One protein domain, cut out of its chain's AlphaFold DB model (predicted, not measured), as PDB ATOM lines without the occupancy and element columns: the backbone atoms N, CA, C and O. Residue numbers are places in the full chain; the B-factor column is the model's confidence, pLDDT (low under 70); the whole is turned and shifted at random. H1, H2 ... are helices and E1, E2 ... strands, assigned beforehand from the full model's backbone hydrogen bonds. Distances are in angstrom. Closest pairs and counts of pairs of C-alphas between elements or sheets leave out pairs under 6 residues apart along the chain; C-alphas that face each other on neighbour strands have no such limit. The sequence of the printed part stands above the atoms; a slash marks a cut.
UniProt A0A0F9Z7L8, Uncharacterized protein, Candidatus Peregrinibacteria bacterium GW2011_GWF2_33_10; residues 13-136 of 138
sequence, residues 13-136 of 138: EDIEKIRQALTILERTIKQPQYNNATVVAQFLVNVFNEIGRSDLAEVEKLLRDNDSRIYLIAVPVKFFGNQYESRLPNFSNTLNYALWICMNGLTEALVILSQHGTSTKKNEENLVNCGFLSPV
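Overview. This is residues 13 to 136 of the 138 residues of an uncharacterized protein of Candidatus Peregrinibacteria bacterium GW2011_GWF2_33_10 (UniProt A0A0F9Z7L8). A two-stranded ribbon, E1 beside E3, runs through the middle, with H3, H4 and H5 packed round E1 and the start of H2 meeting E3. The helical hairpin H1 and H2 lies toward one end of the longest axis, and the small strand pair E2 and E4 toward the other. The printed part has 124 residues, in the order H1 H2 H3 E1 E2 E3 H4 H5 E4; both two-stranded sheets are antiparallel, and the class is mixed. It is compact and rounded, with a radius of gyration of the C-alphas of 14.1 A and spans of 37 by 33 by 29 A.

Along the chain. E1 is residues 71 to 76, 15.9 A, and E3 residues 97 to 102, 15.3 A. E2 is residues 84 to 87 and E4 residues 133 to 135. H1, residues 13 to 29, is 24.5 A long from C-alpha 13 at (-23.314, -1.429, 41.054). H2 is residues 37 to 51, 21.2 A; H3 residues 56 to 65; H4 residues 105 to 115, 16.0 A; H5 residues 120 to 128. E4 ends with C-alpha 135 at (-29.562, -31.763, 59.599).

Arrangement. E1 and E3 are antiparallel, with N 73 and O 100 2.8 A apart. The closest C-alphas of E1 and H5 are Ala 74 and Leu 127, 5.2 A; of E1 and H4, Tyr 71 and Ala 109, 6.2 A; of E1 and H3, Glu 60 and Leu 72, 5.9 A; of E3 and H2, Ala 37 and Ile 101, 5.9 A. H3 and H5 touch, closest at C-alphas 57 and 124, 5.2 A, at a steep tilt of 43 degrees. The hairpin H1 and H2 has a shallow tilt of 18 degrees, opposite ways, closest at C-alphas 14 and 51, 6.6 A. E2 and E4 are antiparallel, with N 134 and O 85 3.1 A apart. Every O i to N i+4 pair is within hydrogen-bond range in H1, H2, H3 and H4; in H5, 3 of 5.

Size, cuts and confidence. The two C-alphas farthest apart, Glu 13 and Asn 82, are 41.7 A apart. The printed part has no cut and no long link. The model's pLDDT is under 70 at residue 53, residues 89 to 91 and residues 131 to 136.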
ATOM      1  N   GLU A  13     -24.322  -0.484  41.538       85.19
ATOM      2  CA  GLU A  13     -23.314  -1.429  41.054       85.19
ATOM      3  C   GLU A  13     -23.619  -2.861  41.513       85.19
ATOM      4  O   GLU A  13     -23.605  -3.783  40.699       85.19
ATOM      5  N   ASP A  14     -23.958  -3.049  42.789       82.06
ATOM      6  CA  ASP A  14     -24.311  -4.366  43.326       82.06
ATOM      7  C   ASP A  14     -25.588  -4.912  42.682       82.06
ATOM      8  O   ASP A  14     -25.650  -6.086  42.330       82.06
ATOM      9  N   ILE A  15     -26.596  -4.058  42.471       80.31
ATOM     10  CA  ILE A  15     -27.838  -4.443  41.784       80.31
ATOM     11  C   ILE A  15     -27.537  -4.945  40.371       80.31
ATOM     12  O   ILE A  15     -28.108  -5.946  39.934       80.31
ATOM     13  N   GLU A  16     -26.636  -4.276  39.654       85.06
ATOM     14  CA  GLU A  16     -26.257  -4.683  38.305       85.06
ATOM     15  C   GLU A  16     -25.465  -5.997  38.306       85.06
ATOM     16  O   GLU A  16     -25.755  -6.876  37.492       85.06
ATOM     17  N   LYS A  17     -24.555  -6.203  39.268       83.56
ATOM     18  CA  LYS A  17     -23.873  -7.497  39.461       83.56
ATOM     19  C   LYS A  17     -24.870  -8.623  39.727       83.56
ATOM     20  O   LYS A  17     -24.809  -9.655  39.060       83.56
ATOM     21  N   ILE A  18     -25.836  -8.413  40.628       81.38
ATOM     22  CA  ILE A  18     -26.893  -9.399  40.901       81.38
ATOM     23  C   ILE A  18     -27.688  -9.678  39.625       81.38
ATOM     24  O   ILE A  18     -27.909 -10.837  39.291       81.38
ATOM     25  N   ARG A  19     -28.096  -8.651  38.872       83.94
ATOM     26  CA  ARG A  19     -28.877  -8.829  37.638       83.94
ATOM     27  C   ARG A  19     -28.121  -9.641  36.583       83.94
ATOM     28  O   ARG A  19     -28.695 -10.548  35.969       83.94
ATOM     29  N   GLN A  20     -26.839  -9.348  36.380       86.00
ATOM     30  CA  GLN A  20     -25.984 -10.103  35.462       86.00
ATOM     31  C   GLN A  20     -25.844 -11.555  35.914       86.00
ATOM     32  O   GLN A  20     -26.012 -12.475  35.110       86.00
ATOM     33  N   ALA A  21     -25.631 -11.763  37.212       85.81
ATOM     34  CA  ALA A  21     -25.579 -13.082  37.809       85.81
ATOM     35  C   ALA A  21     -26.900 -13.848  37.581       85.81
ATOM     36  O   ALA A  21     -26.902 -14.938  37.007       85.81
ATOM     37  N   LEU A  22     -28.050 -13.260  37.909       84.31
ATOM     38  CA  LEU A  22     -29.365 -13.875  37.699       84.31
ATOM     39  C   LEU A  22     -29.623 -14.232  36.227       84.31
ATOM     40  O   LEU A  22     -30.178 -15.291  35.933       84.31
ATOM     41  N   THR A  23     -29.149 -13.412  35.289       86.75
ATOM     42  CA  THR A  23     -29.231 -13.717  33.851       86.75
ATOM     43  C   THR A  23     -28.435 -14.975  33.484       86.75
ATOM     44  O   THR A  23     -28.883 -15.788  32.668       86.75
ATOM     45  N   ILE A  24     -27.252 -15.161  34.075       89.38
ATOM     46  CA  ILE A  24     -26.424 -16.363  33.888       89.38
ATOM     47  C   ILE A  24     -27.115 -17.585  34.500       89.38
ATOM     48  O   ILE A  24     -27.164 -18.642  33.862       89.38
ATOM     49  N   LEU A  25     -27.691 -17.441  35.695       89.75
ATOM     50  CA  LEU A  25     -28.445 -18.505  36.349       89.75
ATOM     51  C   LEU A  25     -29.617 -18.975  35.480       89.75
ATOM     52  O   LEU A  25     -29.721 -20.165  35.193       89.75
ATOM     53  N   GLU A  26     -30.436 -18.050  34.976       86.06
ATOM     54  CA  GLU A  26     -31.573 -18.349  34.095       86.06
ATOM     55  C   GLU A  26     -31.160 -19.101  32.822       86.06
ATOM     56  O   GLU A  26     -31.843 -20.020  32.368       86.06
ATOM     57  N   ARG A  27     -30.009 -18.760  32.234       88.25
ATOM     58  CA  ARG A  27     -29.463 -19.506  31.087       88.25
ATOM     59  C   ARG A  27     -28.978 -20.898  31.480       88.25
ATOM     60  O   ARG A  27     -29.116 -21.833  30.694       88.25
ATOM     61  N   THR A  28     -28.420 -21.034  32.676       89.50
ATOM     62  CA  THR A  28     -27.864 -22.290  33.186       89.50
ATOM     63  C   THR A  28     -28.977 -23.292  33.476       89.50
ATOM     64  O   THR A  28     -28.969 -24.388  32.921       89.50
ATOM     65  N   ILE A  29     -29.999 -22.895  34.241       89.12
ATOM     66  CA  ILE A  29     -31.127 -23.762  34.635       89.12
ATOM     67  C   ILE A  29     -32.071 -24.117  33.475       89.12
ATOM     68  O   ILE A  29     -32.923 -24.988  33.617       89.12
ATOM     69  N   LYS A  30     -31.955 -23.456  32.315       87.69
ATOM     70  CA  LYS A  30     -32.650 -23.888  31.089       87.69
ATOM     71  C   LYS A  30     -32.131 -25.224  30.570       87.69
ATOM     72  O   LYS A  30     -32.850 -25.911  29.849       87.69
ATOM     73  N   GLN A  31     -30.905 -25.598  30.926       88.69
ATOM     74  CA  GLN A  31     -30.360 -26.903  30.591       88.69
ATOM     75  C   GLN A  31     -30.866 -27.931  31.618       88.69
ATOM     76  O   GLN A  31     -30.666 -27.724  32.818       88.69
ATOM     77  N   PRO A  32     -31.506 -29.037  31.192       87.25
ATOM     78  CA  PRO A  32     -32.164 -29.974  32.105       87.25
ATOM     79  C   PRO A  32     -31.274 -30.501  33.237       87.25
ATOM     80  O   PRO A  32     -31.729 -30.624  34.369       87.25
ATOM     81  N   GLN A  33     -29.992 -30.748  32.962       88.62
ATOM     82  CA  GLN A  33     -29.024 -31.243  33.942       88.62
ATOM     83  C   GLN A  33     -28.691 -30.234  35.056       88.62
ATOM     84  O   GLN A  33     -28.198 -30.624  36.113       88.62
ATOM     85  N   TYR A  34     -28.974 -28.947  34.842       88.75
ATOM     86  CA  TYR A  34     -28.725 -27.876  35.809       88.75
ATOM     87  C   TYR A  34     -30.011 -27.293  36.412       88.75
ATOM     88  O   TYR A  34     -29.928 -26.431  37.285       88.75
ATOM     89  N   ASN A  35     -31.194 -27.765  36.001       88.38
ATOM     90  CA  ASN A  35     -32.481 -27.345  36.563       88.38
ATOM     91  C   ASN A  35     -32.759 -28.031  37.914       88.38
ATOM     92  O   ASN A  35     -33.649 -28.875  38.029       88.38
ATOM     93  N   ASN A  36     -31.953 -27.725  38.929       89.00
ATOM     94  CA  ASN A  36     -32.112 -28.280  40.268       89.00
ATOM     95  C   ASN A  36     -31.821 -27.243  41.363       89.00
ATOM     96  O   ASN A  36     -31.037 -26.309  41.177       89.00
ATOM     97  N   ALA A  37     -32.446 -27.441  42.526       87.38
ATOM     98  CA  ALA A  37     -32.398 -26.485  43.627       87.38
ATOM     99  C   ALA A  37     -30.980 -26.298  44.185       87.38
ATOM    100  O   ALA A  37     -30.654 -25.206  44.639       87.38
ATOM    101  N   THR A  38     -30.115 -27.315  44.106       87.50
ATOM    102  CA  THR A  38     -28.719 -27.227  44.559       87.50
ATOM    103  C   THR A  38     -27.911 -26.253  43.708       87.50
ATOM    104  O   THR A  38     -27.153 -25.455  44.253       87.50
ATOM    105  N   VAL A  39     -28.096 -26.265  42.383       89.12
ATOM    106  CA  VAL A  39     -27.438 -25.308  41.475       89.12
ATOM    107  C   VAL A  39     -27.888 -23.884  41.782       89.12
ATOM    108  O   VAL A  39     -27.048 -22.996  41.910       89.12
ATOM    109  N   VAL A  40     -29.195 -23.671  41.962       89.88
ATOM    110  CA  VAL A  40     -29.738 -22.357  42.334       89.88
ATOM    111  C   VAL A  40     -29.194 -21.908  43.690       89.88
ATOM    112  O   VAL A  40     -28.688 -20.796  43.805       89.88
ATOM    113  N   ALA A  41     -29.230 -22.772  44.704       87.19
ATOM    114  CA  ALA A  41     -28.721 -22.473  46.039       87.19
ATOM    115  C   ALA A  41     -27.235 -22.088  46.013       87.19
ATOM    116  O   ALA A  41     -26.861 -21.055  46.566       87.19
ATOM    117  N   GLN A  42     -26.398 -22.874  45.327       86.44
ATOM    118  CA  GLN A  42     -24.970 -22.584  45.199       86.44
ATOM    119  C   GLN A  42     -24.725 -21.257  44.479       86.44
ATOM    120  O   GLN A  42     -23.849 -20.488  44.873       86.44
ATOM    121  N   PHE A  43     -25.511 -20.973  43.440       87.88
ATOM    122  CA  PHE A  43     -25.429 -19.713  42.719       87.88
ATOM    123  C   PHE A  43     -25.732 -18.519  43.629       87.88
ATOM    124  O   PHE A  43     -24.956 -17.568  43.677       87.88
ATOM    125  N   LEU A  44     -26.825 -18.593  44.392       85.19
ATOM    126  CA  LEU A  44     -27.216 -17.546  45.333       85.19
ATOM    127  C   LEU A  44     -26.150 -17.320  46.410       85.19
ATOM    128  O   LEU A  44     -25.812 -16.176  46.696       85.19
ATOM    129  N   VAL A  45     -25.565 -18.392  46.955       83.62
ATOM    130  CA  VAL A  45     -24.453 -18.299  47.916       83.62
ATOM    131  C   VAL A  45     -23.255 -17.562  47.312       83.62
ATOM    132  O   VAL A  45     -22.678 -16.703  47.972       83.62
ATOM    133  N   ASN A  46     -22.897 -17.848  46.057       84.69
ATOM    134  CA  ASN A  46     -21.783 -17.167  45.394       84.69
ATOM    135  C   ASN A  46     -22.057 -15.666  45.223       84.69
ATOM    136  O   ASN A  46     -21.192 -14.857  45.546       84.69
ATOM    137  N   VAL A  47     -23.271 -15.303  44.794       81.06
ATOM    138  CA  VAL A  47     -23.704 -13.901  44.670       81.06
ATOM    139  C   VAL A  47     -23.637 -13.191  46.023       81.06
ATOM    140  O   VAL A  47     -23.071 -12.106  46.129       81.06
ATOM    141  N   PHE A  48     -24.145 -13.815  47.087       79.62
ATOM    142  CA  PHE A  48     -24.093 -13.237  48.430       79.62
ATOM    143  C   PHE A  48     -22.671 -13.065  48.961       79.62
ATOM    144  O   PHE A  48     -22.385 -12.052  49.600       79.62
ATOM    145  N   ASN A  49     -21.781 -14.017  48.679       80.94
ATOM    146  CA  ASN A  49     -20.376 -13.929  49.065       80.94
ATOM    147  C   ASN A  49     -19.648 -12.803  48.323       80.94
ATOM    148  O   ASN A  49     -18.854 -12.095  48.935       80.94
ATOM    149  N   GLU A  50     -19.926 -12.615  47.030       78.44
ATOM    150  CA  GLU A  50     -19.292 -11.572  46.216       78.44
ATOM    151  C   GLU A  50     -19.697 -10.162  46.665       78.44
ATOM    152  O   GLU A  50     -18.869  -9.253  46.700       78.44
ATOM    153  N   ILE A  51     -20.957  -9.987  47.063       72.31
ATOM    154  CA  ILE A  51     -21.509  -8.683  47.460       72.31
ATOM    155  C   ILE A  51     -21.357  -8.447  48.974       72.31
ATOM    156  O   ILE A  51     -21.578  -7.348  49.479       72.31
ATOM    157  N   GLY A  52     -20.992  -9.486  49.729       70.69
ATOM    158  CA  GLY A  52     -20.846  -9.435  51.184       70.69
ATOM    159  C   GLY A  52     -22.163  -9.206  51.934       70.69
ATOM    160  O   GLY A  52     -22.142  -8.755  53.080       70.69
ATOM    161  N   ARG A  53     -23.318  -9.470  51.305       69.00
ATOM    162  CA  ARG A  53     -24.652  -9.260  51.896       69.00
ATOM    163  C   ARG A  53     -25.622 -10.347  51.457       69.00
ATOM    164  O   ARG A  53     -25.710 -10.644  50.271       69.00
ATOM    165  N   SER A  54     -26.398 -10.871  52.403       71.00
ATOM    166  CA  SER A  54     -27.345 -11.973  52.203       71.00
ATOM    167  C   SER A  54     -28.787 -11.560  52.525       71.00
ATOM    168  O   SER A  54     -29.328 -11.962  53.556       71.00
ATOM    169  N   ASP A  55     -29.407 -10.743  51.668       78.69
ATOM    170  CA  ASP A  55     -30.841 -10.433  51.757       78.69
ATOM    171  C   ASP A  55     -31.632 -11.231  50.707       78.69
ATOM    172  O   ASP A  55     -31.684 -10.892  49.522       78.69
ATOM    173  N   LEU A  56     -32.254 -12.326  51.155       83.25
ATOM    174  CA  LEU A  56     -33.074 -13.190  50.306       83.25
ATOM    175  C   LEU A  56     -34.352 -12.503  49.805       83.25
ATOM    176  O   LEU A  56     -34.831 -12.854  48.729       83.25
ATOM    177  N   ALA A  57     -34.916 -11.548  50.552       83.44
ATOM    178  CA  ALA A  57     -36.131 -10.854  50.129       83.44
ATOM    179  C   ALA A  57     -35.835  -9.900  48.967       83.44
ATOM    180  O   ALA A  57     -36.614  -9.805  48.018       83.44
ATOM    181  N   GLU A  58     -34.684  -9.230  49.009       78.88
ATOM    182  CA  GLU A  58     -34.247  -8.366  47.917       78.88
ATOM    183  C   GLU A  58     -33.848  -9.168  46.670       78.88
ATOM    184  O   GLU A  58     -34.221  -8.794  45.558       78.88
ATOM    185  N   VAL A  59     -33.192 -10.321  46.837       81.56
ATOM    186  CA  VAL A  59     -32.944 -11.248  45.720       81.56
ATOM    187  C   VAL A  59     -34.238 -11.777  45.121       81.56
ATOM    188  O   VAL A  59     -34.361 -11.797  43.899       81.56
ATOM    189  N   GLU A  60     -35.213 -12.175  45.942       87.62
ATOM    190  CA  GLU A  60     -36.516 -12.600  45.431       87.62
ATOM    191  C   GLU A  60     -37.166 -11.484  44.620       87.62
ATOM    192  O   GLU A  60     -37.607 -11.718  43.499       87.62
ATOM    193  N   LYS A  61     -37.149 -10.247  45.123       84.69
ATOM    194  CA  LYS A  61     -37.657  -9.098  44.373       84.69
ATOM    195  C   LYS A  61     -36.944  -8.934  43.029       84.69
ATOM    196  O   LYS A  61     -37.611  -8.753  42.018       84.69
ATOM    197  N   LEU A  62     -35.617  -9.047  42.987       82.00
ATOM    198  CA  LEU A  62     -34.857  -8.966  41.736       82.00
ATOM    199  C   LEU A  62     -35.201 -10.116  40.779       82.00
ATOM    200  O   LEU A  62     -35.335  -9.881  39.580       82.00
ATOM    201  N   LEU A  63     -35.396 -11.338  41.280       85.75
ATOM    202  CA  LEU A  63     -35.895 -12.459  40.480       85.75
ATOM    203  C   LEU A  63     -37.272 -12.123  39.881       85.75
ATOM    204  O   LEU A  63     -37.487 -12.341  38.687       85.75
ATOM    205  N   ARG A  64     -38.183 -11.537  40.670       88.44
ATOM    206  CA  ARG A  64     -39.508 -11.105  40.194       88.44
ATOM    207  C   ARG A  64     -39.427  -9.988  39.156       88.44
ATOM    208  O   ARG A  64     -40.065 -10.108  38.118       88.44
ATOM    209  N   ASP A  65     -38.623  -8.956  39.403       84.62
ATOM    210  CA  ASP A  65     -38.452  -7.800  38.511       84.62
ATOM    211  C   ASP A  65     -37.850  -8.189  37.141       84.62
ATOM    212  O   ASP A  65     -37.941  -7.420  36.188       84.62
ATOM    213  N   ASN A  66     -37.241  -9.378  37.031       80.00
ATOM    214  CA  ASN A  66     -36.675  -9.926  35.793       80.00
ATOM    215  C   ASN A  66     -37.497 -11.095  35.212       80.00
ATOM    216  O   ASN A  66     -36.968 -11.865  34.410       80.00
ATOM    217  N   ASP A  67     -38.756 -11.271  35.633       84.69
ATOM    218  CA  ASP A  67     -39.642 -12.357  35.182       84.69
ATOM    219  C   ASP A  67     -39.016 -13.765  35.316       84.69
ATOM    220  O   ASP A  67     -39.259 -14.671  34.513       84.69
ATOM    221  N   SER A  68     -38.196 -13.972  36.352       86.44
ATOM    222  CA  SER A  68     -37.508 -15.244  36.590       86.44
ATOM    223  C   SER A  68     -38.491 -16.381  36.875       86.44
ATOM    224  O   SER A  68     -39.499 -16.206  37.572       86.44
ATOM    225  N   ARG A  69     -38.142 -17.600  36.447       89.12
ATOM    226  CA  ARG A  69     -38.879 -18.825  36.811       89.12
ATOM    227  C   ARG A  69     -38.567 -19.341  38.223       89.12
ATOM    228  O   ARG A  69     -39.225 -20.286  38.661       89.12
ATOM    229  N   ILE A  70     -37.585 -18.761  38.916       91.31
ATOM    230  CA  ILE A  70     -37.141 -19.188  40.250       91.31
ATOM    231  C   ILE A  70     -37.808 -18.361  41.338       91.31
ATOM    232  O   ILE A  70     -37.495 -17.186  41.462       91.31
ATOM    233  N   TYR A  71     -38.623 -18.968  42.194       92.69
ATOM    234  CA  TYR A  71     -39.192 -18.284  43.358       92.69
ATOM    235  C   TYR A  71     -38.569 -18.801  44.649       92.69
ATOM    236  O   TYR A  71     -38.454 -20.010  44.859       92.69
ATOM    237  N   LEU A  72     -38.221 -17.881  45.537       92.44
ATOM    238  CA  LEU A  72     -37.752 -18.168  46.882       92.44
ATOM    239  C   LEU A  72     -38.927 -18.124  47.854       92.44
ATOM    240  O   LEU A  72     -39.646 -17.129  47.954       92.44
ATOM    241  N   ILE A  73     -39.124 -19.208  48.598       92.62
ATOM    242  CA  ILE A  73     -40.203 -19.322  49.576       92.62
ATOM    243  C   ILE A  73     -39.623 -19.689  50.934       92.62
ATOM    244  O   ILE A  73     -38.956 -20.703  51.088       92.62
ATOM    245  N   ALA A  74     -39.916 -18.881  51.943       91.75
ATOM    246  CA  ALA A  74     -39.605 -19.175  53.329       91.75
ATOM    247  C   ALA A  74     -40.727 -20.028  53.945       91.75
ATOM    248  O   ALA A  74     -41.806 -19.536  54.295       91.75
ATOM    249  N   VAL A  75     -40.462 -21.325  54.083       90.31
ATOM    250  CA  VAL A  75     -41.398 -22.325  54.606       90.31
ATOM    251  C   VAL A  75     -41.143 -22.545  56.099       90.31
ATOM    252  O   VAL A  75     -40.006 -22.815  56.477       90.31
ATOM    253  N   PRO A  76     -42.155 -22.470  56.982       88.88
ATOM    254  CA  PRO A  76     -41.955 -22.740  58.405       88.88
ATOM    255  C   PRO A  76     -41.333 -24.119  58.671       88.88
ATOM    256  O   PRO A  76     -41.853 -25.132  58.204       88.88
ATOM    257  N   VAL A  77     -40.269 -24.170  59.482       88.12
ATOM    258  CA  VAL A  77     -39.502 -25.408  59.754       88.12
ATOM    259  C   VAL A  77     -40.384 -26.523  60.322       88.12
ATOM    260  O   VAL A  77     -40.204 -27.688  59.984       88.12
ATOM    261  N   LYS A  78     -41.420 -26.168  61.097       86.25
ATOM    262  CA  LYS A  78     -42.411 -27.113  61.643       86.25
ATOM    263  C   LYS A  78     -43.070 -28.025  60.596       86.25
ATOM    264  O   LYS A  78     -43.607 -29.062  60.966       86.25
ATOM    265  N   PHE A  79     -43.061 -27.649  59.314       86.50
ATOM    266  CA  PHE A  79     -43.618 -28.461  58.230       86.50
ATOM    267  C   PHE A  79     -42.667 -29.546  57.708       86.50
ATOM    268  O   PHE A  79     -43.127 -30.463  57.036       86.50
ATOM    269  N   PHE A  80     -41.372 -29.481  58.029       82.12
ATOM    270  CA  PHE A  80     -40.386 -30.502  57.647       82.12
ATOM    271  C   PHE A  80     -40.284 -31.637  58.680       82.12
ATOM    272  O   PHE A  80     -39.714 -32.688  58.391       82.12
ATOM    273  N   GLY A  81     -40.872 -31.449  59.864       80.31
ATOM    274  CA  GLY A  81     -40.793 -32.381  60.987       80.31
ATOM    275  C   GLY A  81     -39.714 -31.998  62.001       80.31
ATOM    276  O   GLY A  81     -38.907 -31.101  61.776       80.31
ATOM    277  N   ASN A  82     -39.714 -32.686  63.143       81.06
ATOM    278  CA  ASN A  82     -38.864 -32.349  64.294       81.06
ATOM    279  C   ASN A  82     -37.386 -32.746  64.109       81.06
ATOM    280  O   ASN A  82     -36.563 -32.437  64.962       81.06
ATOM    281  N   GLN A  83     -37.053 -33.444  63.020       82.25
ATOM    282  CA  GLN A  83     -35.699 -33.893  62.690       82.25
ATOM    283  C   GLN A  83     -34.885 -32.879  61.866       82.25
ATOM    284  O   GLN A  83     -33.722 -33.137  61.555       82.25
ATOM    285  N   TYR A  84     -35.485 -31.748  61.489       81.56
ATOM    286  CA  TYR A  84     -34.821 -30.685  60.736       81.56
ATOM    287  C   TYR A  84     -34.858 -29.369  61.501       81.56
ATOM    288  O   TYR A  84     -35.851 -29.027  62.142       81.56
ATOM    289  N   GLU A  85     -33.791 -28.593  61.363       82.19
ATOM    290  CA  GLU A  85     -33.697 -27.246  61.899       82.19
ATOM    291  C   GLU A  85     -33.080 -26.302  60.870       82.19
ATOM    292  O   GLU A  85     -32.203 -26.671  60.087       82.19
ATOM    293  N   SER A  86     -33.549 -25.056  60.859       83.81
ATOM    294  CA  SER A  86     -32.903 -23.998  60.089       83.81
ATOM    295  C   SER A  86     -31.921 -23.254  60.978       83.81
ATOM    296  O   SER A  86     -32.245 -22.937  62.123       83.81
ATOM    297  N   ARG A  87     -30.715 -22.997  60.472       75.75
ATOM    298  CA  ARG A  87     -29.650 -22.302  61.200       75.75
ATOM    299  C   ARG A  87     -28.867 -21.410  60.246       75.75
ATOM    300  O   ARG A  87     -28.846 -21.631  59.041       75.75
ATOM    301  N   LEU A  88     -28.187 -20.408  60.790       70.38
ATOM    302  CA  LEU A  88     -27.107 -19.742  60.064       70.38
ATOM    303  C   LEU A  88     -25.786 -20.445  60.398       70.38
ATOM    304  O   LEU A  88     -25.563 -20.772  61.568       70.38
ATOM    305  N   PRO A  89     -24.888 -20.652  59.418       61.59
ATOM    306  CA  PRO A  89     -23.543 -21.130  59.703       61.59
ATOM    307  C   PRO A  89     -22.881 -20.236  60.758       61.59
ATOM    308  O   PRO A  89     -22.876 -19.016  60.615       61.59
ATOM    309  N   ASN A  90     -22.320 -20.843  61.806       66.31
ATOM    310  CA  ASN A  90     -21.651 -20.165  62.928       66.31
ATOM    311  C   ASN A  90     -22.560 -19.410  63.918       66.31
ATOM    312  O   ASN A  90     -22.046 -18.692  64.775       66.31
ATOM    313  N   PHE A  91     -23.882 -19.597  63.865       66.81
ATOM    314  CA  PHE A  91     -24.803 -19.081  64.881       66.81
ATOM    315  C   PHE A  91     -25.441 -20.231  65.665       66.81
ATOM    316  O   PHE A  91     -25.826 -21.252  65.101       66.81
ATOM    317  N   SER A  92     -25.583 -20.052  66.979       71.06
ATOM    318  CA  SER A  92     -26.255 -21.014  67.867       71.06
ATOM    319  C   SER A  92     -27.784 -20.944  67.796       71.06
ATOM    320  O   SER A  92     -28.459 -21.820  68.329       71.06
ATOM    321  N   ASN A  93     -28.335 -19.907  67.163       77.44
ATOM    322  CA  ASN A  93     -29.774 -19.694  67.078       77.44
ATOM    323  C   ASN A  93     -30.389 -20.520  65.945       77.44
ATOM    324  O   ASN A  93     -29.900 -20.514  64.813       77.44
ATOM    325  N   THR A  94     -31.507 -21.172  66.248       82.50
ATOM    326  CA  THR A  94     -32.379 -21.775  65.245       82.50
ATOM    327  C   THR A  94     -33.303 -20.720  64.644       82.50
ATOM    328  O   THR A  94     -33.677 -19.735  65.286       82.50
ATOM    329  N   LEU A  95     -33.665 -20.918  63.383       83.62
ATOM    330  CA  LEU A  95     -34.583 -20.065  62.649       83.62
ATOM    331  C   LEU A  95     -35.928 -20.761  62.482       83.62
ATOM    332  O   LEU A  95     -36.031 -21.986  62.402       83.62
ATOM    333  N   ASN A  96     -36.973 -19.947  62.372       87.19
ATOM    334  CA  ASN A  96     -38.345 -20.428  62.234       87.19
ATOM    335  C   ASN A  96     -38.689 -20.880  60.806       87.19
ATOM    336  O   ASN A  96     -39.725 -21.518  60.608       87.19
ATOM    337  N   TYR A  97     -37.848 -20.552  59.819       88.06
ATOM    338  CA  TYR A  97     -38.122 -20.755  58.397       88.06
ATOM    339  C   TYR A  97     -36.956 -21.422  57.668       88.06
ATOM    340  O   TYR A  97     -35.798 -21.081  57.880       88.06
ATOM    341  N   ALA A  98     -37.300 -22.341  56.776       87.31
ATOM    342  CA  ALA A  98     -36.448 -22.968  55.784       87.31
ATOM    343  C   ALA A  98     -36.602 -22.288  54.421       87.31
ATOM    344  O   ALA A  98     -37.695 -21.826  54.091       87.31
ATOM    345  N   LEU A  99     -35.557 -22.329  53.593       88.50
ATOM    346  CA  LEU A  99     -35.652 -21.873  52.209       88.50
ATOM    347  C   LEU A  99     -36.133 -23.015  51.311       88.50
ATOM    348  O   LEU A  99     -35.492 -24.061  51.226       88.50
ATOM    349  N   TRP A 100     -37.227 -22.781  50.602       90.31
ATOM    350  CA  TRP A 100     -37.700 -23.588  49.489       90.31
ATOM    351  C   TRP A 100     -37.449 -22.837  48.183       90.31
ATOM    352  O   TRP A 100     -37.774 -21.656  48.063       90.31
ATOM    353  N   ILE A 101     -36.880 -23.527  47.198       91.25
ATOM    354  CA  ILE A 101     -36.570 -22.963  45.882       91.25
ATOM    355  C   ILE A 101     -37.521 -23.593  44.866       91.25
ATOM    356  O   ILE A 101     -37.360 -24.749  44.478       91.25
ATOM    357  N   CYS A 102     -38.513 -22.823  44.434       92.06
ATOM    358  CA  CYS A 102     -39.362 -23.162  43.298       92.06
ATOM    359  C   CYS A 102     -38.621 -22.831  42.007       92.06
ATOM    360  O   CYS A 102     -37.974 -21.793  41.915       92.06
ATOM    361  N   MET A 103     -38.729 -23.693  41.003       90.12
ATOM    362  CA  MET A 103     -38.030 -23.544  39.721       90.12
ATOM    363  C   MET A 103     -38.984 -23.626  38.532       90.12
ATOM    364  O   MET A 103     -38.544 -23.593  37.389       90.12
ATOM    365  N   ASN A 104     -40.290 -23.750  38.756       87.75
ATOM    366  CA  ASN A 104     -41.304 -23.931  37.718       87.75
ATOM    367  C   ASN A 104     -42.274 -22.742  37.643       87.75
ATOM    368  O   ASN A 104     -43.419 -22.882  37.215       87.75
ATOM    369  N   GLY A 105     -41.794 -21.554  38.015       88.44
ATOM    370  CA  GLY A 105     -42.514 -20.297  37.863       88.44
ATOM    371  C   GLY A 105     -43.604 -20.061  38.910       88.44
ATOM    372  O   GLY A 105     -43.699 -20.747  39.930       88.44
ATOM    373  N   LEU A 106     -44.435 -19.050  38.638       90.38
ATOM    374  CA  LEU A 106     -45.396 -18.507  39.601       90.38
ATOM    375  C   LEU A 106     -46.415 -19.538  40.086       90.38
ATOM    376  O   LEU A 106     -46.769 -19.545  41.259       90.38
ATOM    377  N   THR A 107     -46.899 -20.400  39.192       92.44
ATOM    378  CA  THR A 107     -47.938 -21.379  39.529       92.44
ATOM    379  C   THR A 107     -47.465 -22.341  40.613       92.44
ATOM    380  O   THR A 107     -48.178 -22.549  41.591       92.44
ATOM    381  N   GLU A 108     -46.250 -22.882  40.480       92.75
ATOM    382  CA  GLU A 108     -45.637 -23.714  41.520       92.75
ATOM    383  C   GLU A 108     -45.499 -22.923  42.822       92.75
ATOM    384  O   GLU A 108     -45.906 -23.399  43.881       92.75
ATOM    385  N   ALA A 109     -45.002 -21.687  42.738       92.06
ATOM    386  CA  ALA A 109     -44.794 -20.853  43.911       92.06
ATOM    387  C   ALA A 109     -46.095 -20.593  44.689       92.06
ATOM    388  O   ALA A 109     -46.131 -20.744  45.909       92.06
ATOM    389  N   LEU A 110     -47.188 -20.261  43.996       92.56
ATOM    390  CA  LEU A 110     -48.495 -20.031  44.613       92.56
ATOM    391  C   LEU A 110     -49.059 -21.293  45.273       92.56
ATOM    392  O   LEU A 110     -49.650 -21.202  46.351       92.56
ATOM    393  N   VAL A 111     -48.851 -22.464  44.665       94.12
ATOM    394  CA  VAL A 111     -49.249 -23.747  45.260       94.12
ATOM    395  C   VAL A 111     -48.496 -23.986  46.568       94.12
ATOM    396  O   VAL A 111     -49.135 -24.258  47.584       94.12
ATOM    397  N   ILE A 112     -47.171 -23.817  46.579       93.56
ATOM    398  CA  ILE A 112     -46.350 -24.002  47.785       93.56
ATOM    399  C   ILE A 112     -46.726 -22.982  48.874       93.56
ATOM    400  O   ILE A 112     -46.935 -23.359  50.028       93.56
ATOM    401  N   LEU A 113     -46.898 -21.701  48.523       91.94
ATOM    402  CA  LEU A 113     -47.346 -20.668  49.470       91.94
ATOM    403  C   LEU A 113     -48.691 -21.044  50.116       91.94
ATOM    404  O   LEU A 113     -48.837 -20.958  51.338       91.94
ATOM    405  N   SER A 114     -49.648 -21.517  49.310       92.25
ATOM    406  CA  SER A 114     -50.961 -21.952  49.792       92.25
ATOM    407  C   SER A 114     -50.874 -23.181  50.699       92.25
ATOM    408  O   SER A 114     -51.541 -23.212  51.731       92.25
ATOM    409  N   GLN A 115     -50.061 -24.182  50.347       92.69
ATOM    410  CA  GLN A 115     -49.876 -25.399  51.150       92.69
ATOM    411  C   GLN A 115     -49.328 -25.096  52.549       92.69
ATOM    412  O   GLN A 115     -49.684 -25.767  53.515       92.69
ATOM    413  N   HIS A 116     -48.508 -24.052  52.672       89.62
ATOM    414  CA  HIS A 116     -47.903 -23.643  53.938       89.62
ATOM    415  C   HIS A 116     -48.623 -22.473  54.624       89.62
ATOM    416  O   HIS A 116     -48.112 -21.933  55.608       89.62
ATOM    417  N   GLY A 117     -49.813 -22.094  54.141       87.25
ATOM    418  CA  GLY A 117     -50.658 -21.077  54.769       87.25
ATOM    419  C   GLY A 117     -50.011 -19.693  54.826       87.25
ATOM    420  O   GLY A 117     -50.199 -18.963  55.799       87.25
ATOM    421  N   THR A 118     -49.218 -19.339  53.815       89.12
ATOM    422  CA  THR A 118     -48.542 -18.042  53.718       89.12
ATOM    423  C   THR A 118     -49.000 -17.272  52.473       89.12
ATOM    424  O   THR A 118     -49.606 -17.823  51.559       89.12
ATOM    425  N   SER A 119     -48.737 -15.966  52.446       89.31
ATOM    426  CA  SER A 119     -49.008 -15.088  51.297       89.31
ATOM    427  C   SER A 119     -47.697 -14.566  50.721       89.31
ATOM    428  O   SER A 119     -46.692 -14.557  51.424       89.31
ATOM    429  N   THR A 120     -47.698 -14.056  49.488       85.12
ATOM    430  CA  THR A 120     -46.504 -13.445  48.870       85.12
ATOM    431  C   THR A 120     -45.900 -12.351  49.750       85.12
ATOM    432  O   THR A 120     -44.714 -12.384  50.055       85.12
ATOM    433  N   LYS A 121     -46.734 -11.442  50.270       86.00
ATOM    434  CA  LYS A 121     -46.280 -10.376  51.171       86.00
ATOM    435  C   LYS A 121     -45.676 -10.933  52.463       86.00
ATOM    436  O   LYS A 121     -44.659 -10.442  52.937       86.00
ATOM    437  N   LYS A 122     -46.302 -11.960  53.050       88.19
ATOM    438  CA  LYS A 122     -45.781 -12.573  54.279       88.19
ATOM    439  C   LYS A 122     -44.488 -13.350  54.022       88.19
ATOM    440  O   LYS A 122     -43.618 -13.387  54.882       88.19
ATOM    441  N   ASN A 123     -44.357 -13.938  52.839       90.06
ATOM    442  CA  ASN A 123     -43.161 -14.637  52.405       90.06
ATOM    443  C   ASN A 123     -41.951 -13.703  52.320       90.06
ATOM    444  O   ASN A 123     -40.899 -14.062  52.830       90.06
ATOM    445  N   GLU A 124     -42.112 -12.496  51.771       84.81
ATOM    446  CA  GLU A 124     -41.046 -11.480  51.753       84.81
ATOM    447  C   GLU A 124     -40.518 -11.184  53.167       84.81
ATOM    448  O   GLU A 124     -39.311 -11.167  53.392       84.81
ATOM    449  N   GLU A 125     -41.410 -11.031  54.153       84.06
ATOM    450  CA  GLU A 125     -41.015 -10.841  55.558       84.06
ATOM    451  C   GLU A 125     -40.285 -12.067  56.130       84.06
ATOM    452  O   GLU A 125     -39.349 -11.939  56.922       84.06
ATOM    453  N   ASN A 126     -40.714 -13.269  55.751       88.12
ATOM    454  CA  ASN A 126     -40.132 -14.513  56.239       88.12
ATOM    455  C   ASN A 126     -38.770 -14.811  55.591       88.12
ATOM    456  O   ASN A 126     -37.910 -15.377  56.259       88.12
ATOM    457  N   LEU A 127     -38.551 -14.404  54.336       85.75
ATOM    458  CA  LEU A 127     -37.283 -14.573  53.616       85.75
ATOM    459  C   LEU A 127     -36.131 -13.834  54.299       85.75
ATOM    460  O   LEU A 127     -35.041 -14.386  54.396       85.75
ATOM    461  N   VAL A 128     -36.383 -12.648  54.863       78.62
ATOM    462  CA  VAL A 128     -35.394 -11.922  55.686       78.62
ATOM    463  C   VAL A 128     -34.942 -12.752  56.896       78.62
ATOM    464  O   VAL A 128     -33.807 -12.646  57.346       78.62
ATOM    465  N   ASN A 129     -35.827 -13.600  57.419       76.81
ATOM    466  CA  ASN A 129     -35.587 -14.435  58.597       76.81
ATOM    467  C   ASN A 129     -35.191 -15.876  58.239       76.81
ATOM    468  O   ASN A 129     -35.144 -16.745  59.113       76.81
ATOM    469  N   CYS A 130     -34.976 -16.146  56.954       76.81
ATOM    470  CA  CYS A 130     -34.694 -17.469  56.439       76.81
ATOM    471  C   CYS A 130     -33.181 -17.713  56.414       76.81
ATOM    472  O   CYS A 130     -32.412 -16.870  55.962       76.81
ATOM    473  N   GLY A 131     -32.751 -18.886  56.869       66.50
ATOM    474  CA  GLY A 131     -31.362 -19.332  56.800       66.50
ATOM    475  C   GLY A 131     -31.306 -20.780  56.340       66.50
ATOM    476  O   GLY A 131     -32.271 -21.539  56.459       66.50
ATOM    477  N   PHE A 132     -30.207 -21.135  55.693       61.12
ATOM    478  CA  PHE A 132     -30.061 -22.410  55.005       61.12
ATOM    479  C   PHE A 132     -30.091 -23.583  56.008       61.12
ATOM    480  O   PHE A 132     -29.422 -23.560  57.033       61.12
ATOM    481  N   LEU A 133     -30.928 -24.591  55.747       51.88
ATOM    482  CA  LEU A 133     -31.182 -25.716  56.659       51.88
ATOM    483  C   LEU A 133     -29.924 -26.544  56.967       51.88
ATOM    484  O   LEU A 133     -29.092 -26.752  56.086       51.88
ATOM    485  N   SER A 134     -29.850 -27.103  58.180       41.88
ATOM    486  CA  SER A 134     -28.871 -28.133  58.558       41.88
ATOM    487  C   SER A 134     -29.595 -29.367  59.112       41.88
ATOM    488  O   SER A 134     -30.611 -29.222  59.795       41.88
ATOM    489  N   PRO A 135     -29.101 -30.592  58.860       47.16
ATOM    490  CA  PRO A 135     -29.562 -31.763  59.599       47.16
ATOM    491  C   PRO A 135     -29.211 -31.630  61.089       47.16
ATOM    492  O   PRO A 135     -28.140 -31.119  61.434       47.16
ATOM    493  N   VAL A 136     -30.105 -32.109  61.958       47.91
ATOM    494  CA  VAL A 136     -29.863 -32.209  63.403       47.91
ATOM    495  C   VAL A 136     -28.879 -33.361  63.633       47.91
ATOM    496  O   VAL A 136     -29.167 -34.498  63.254       47.91
TER     497      VAL A 136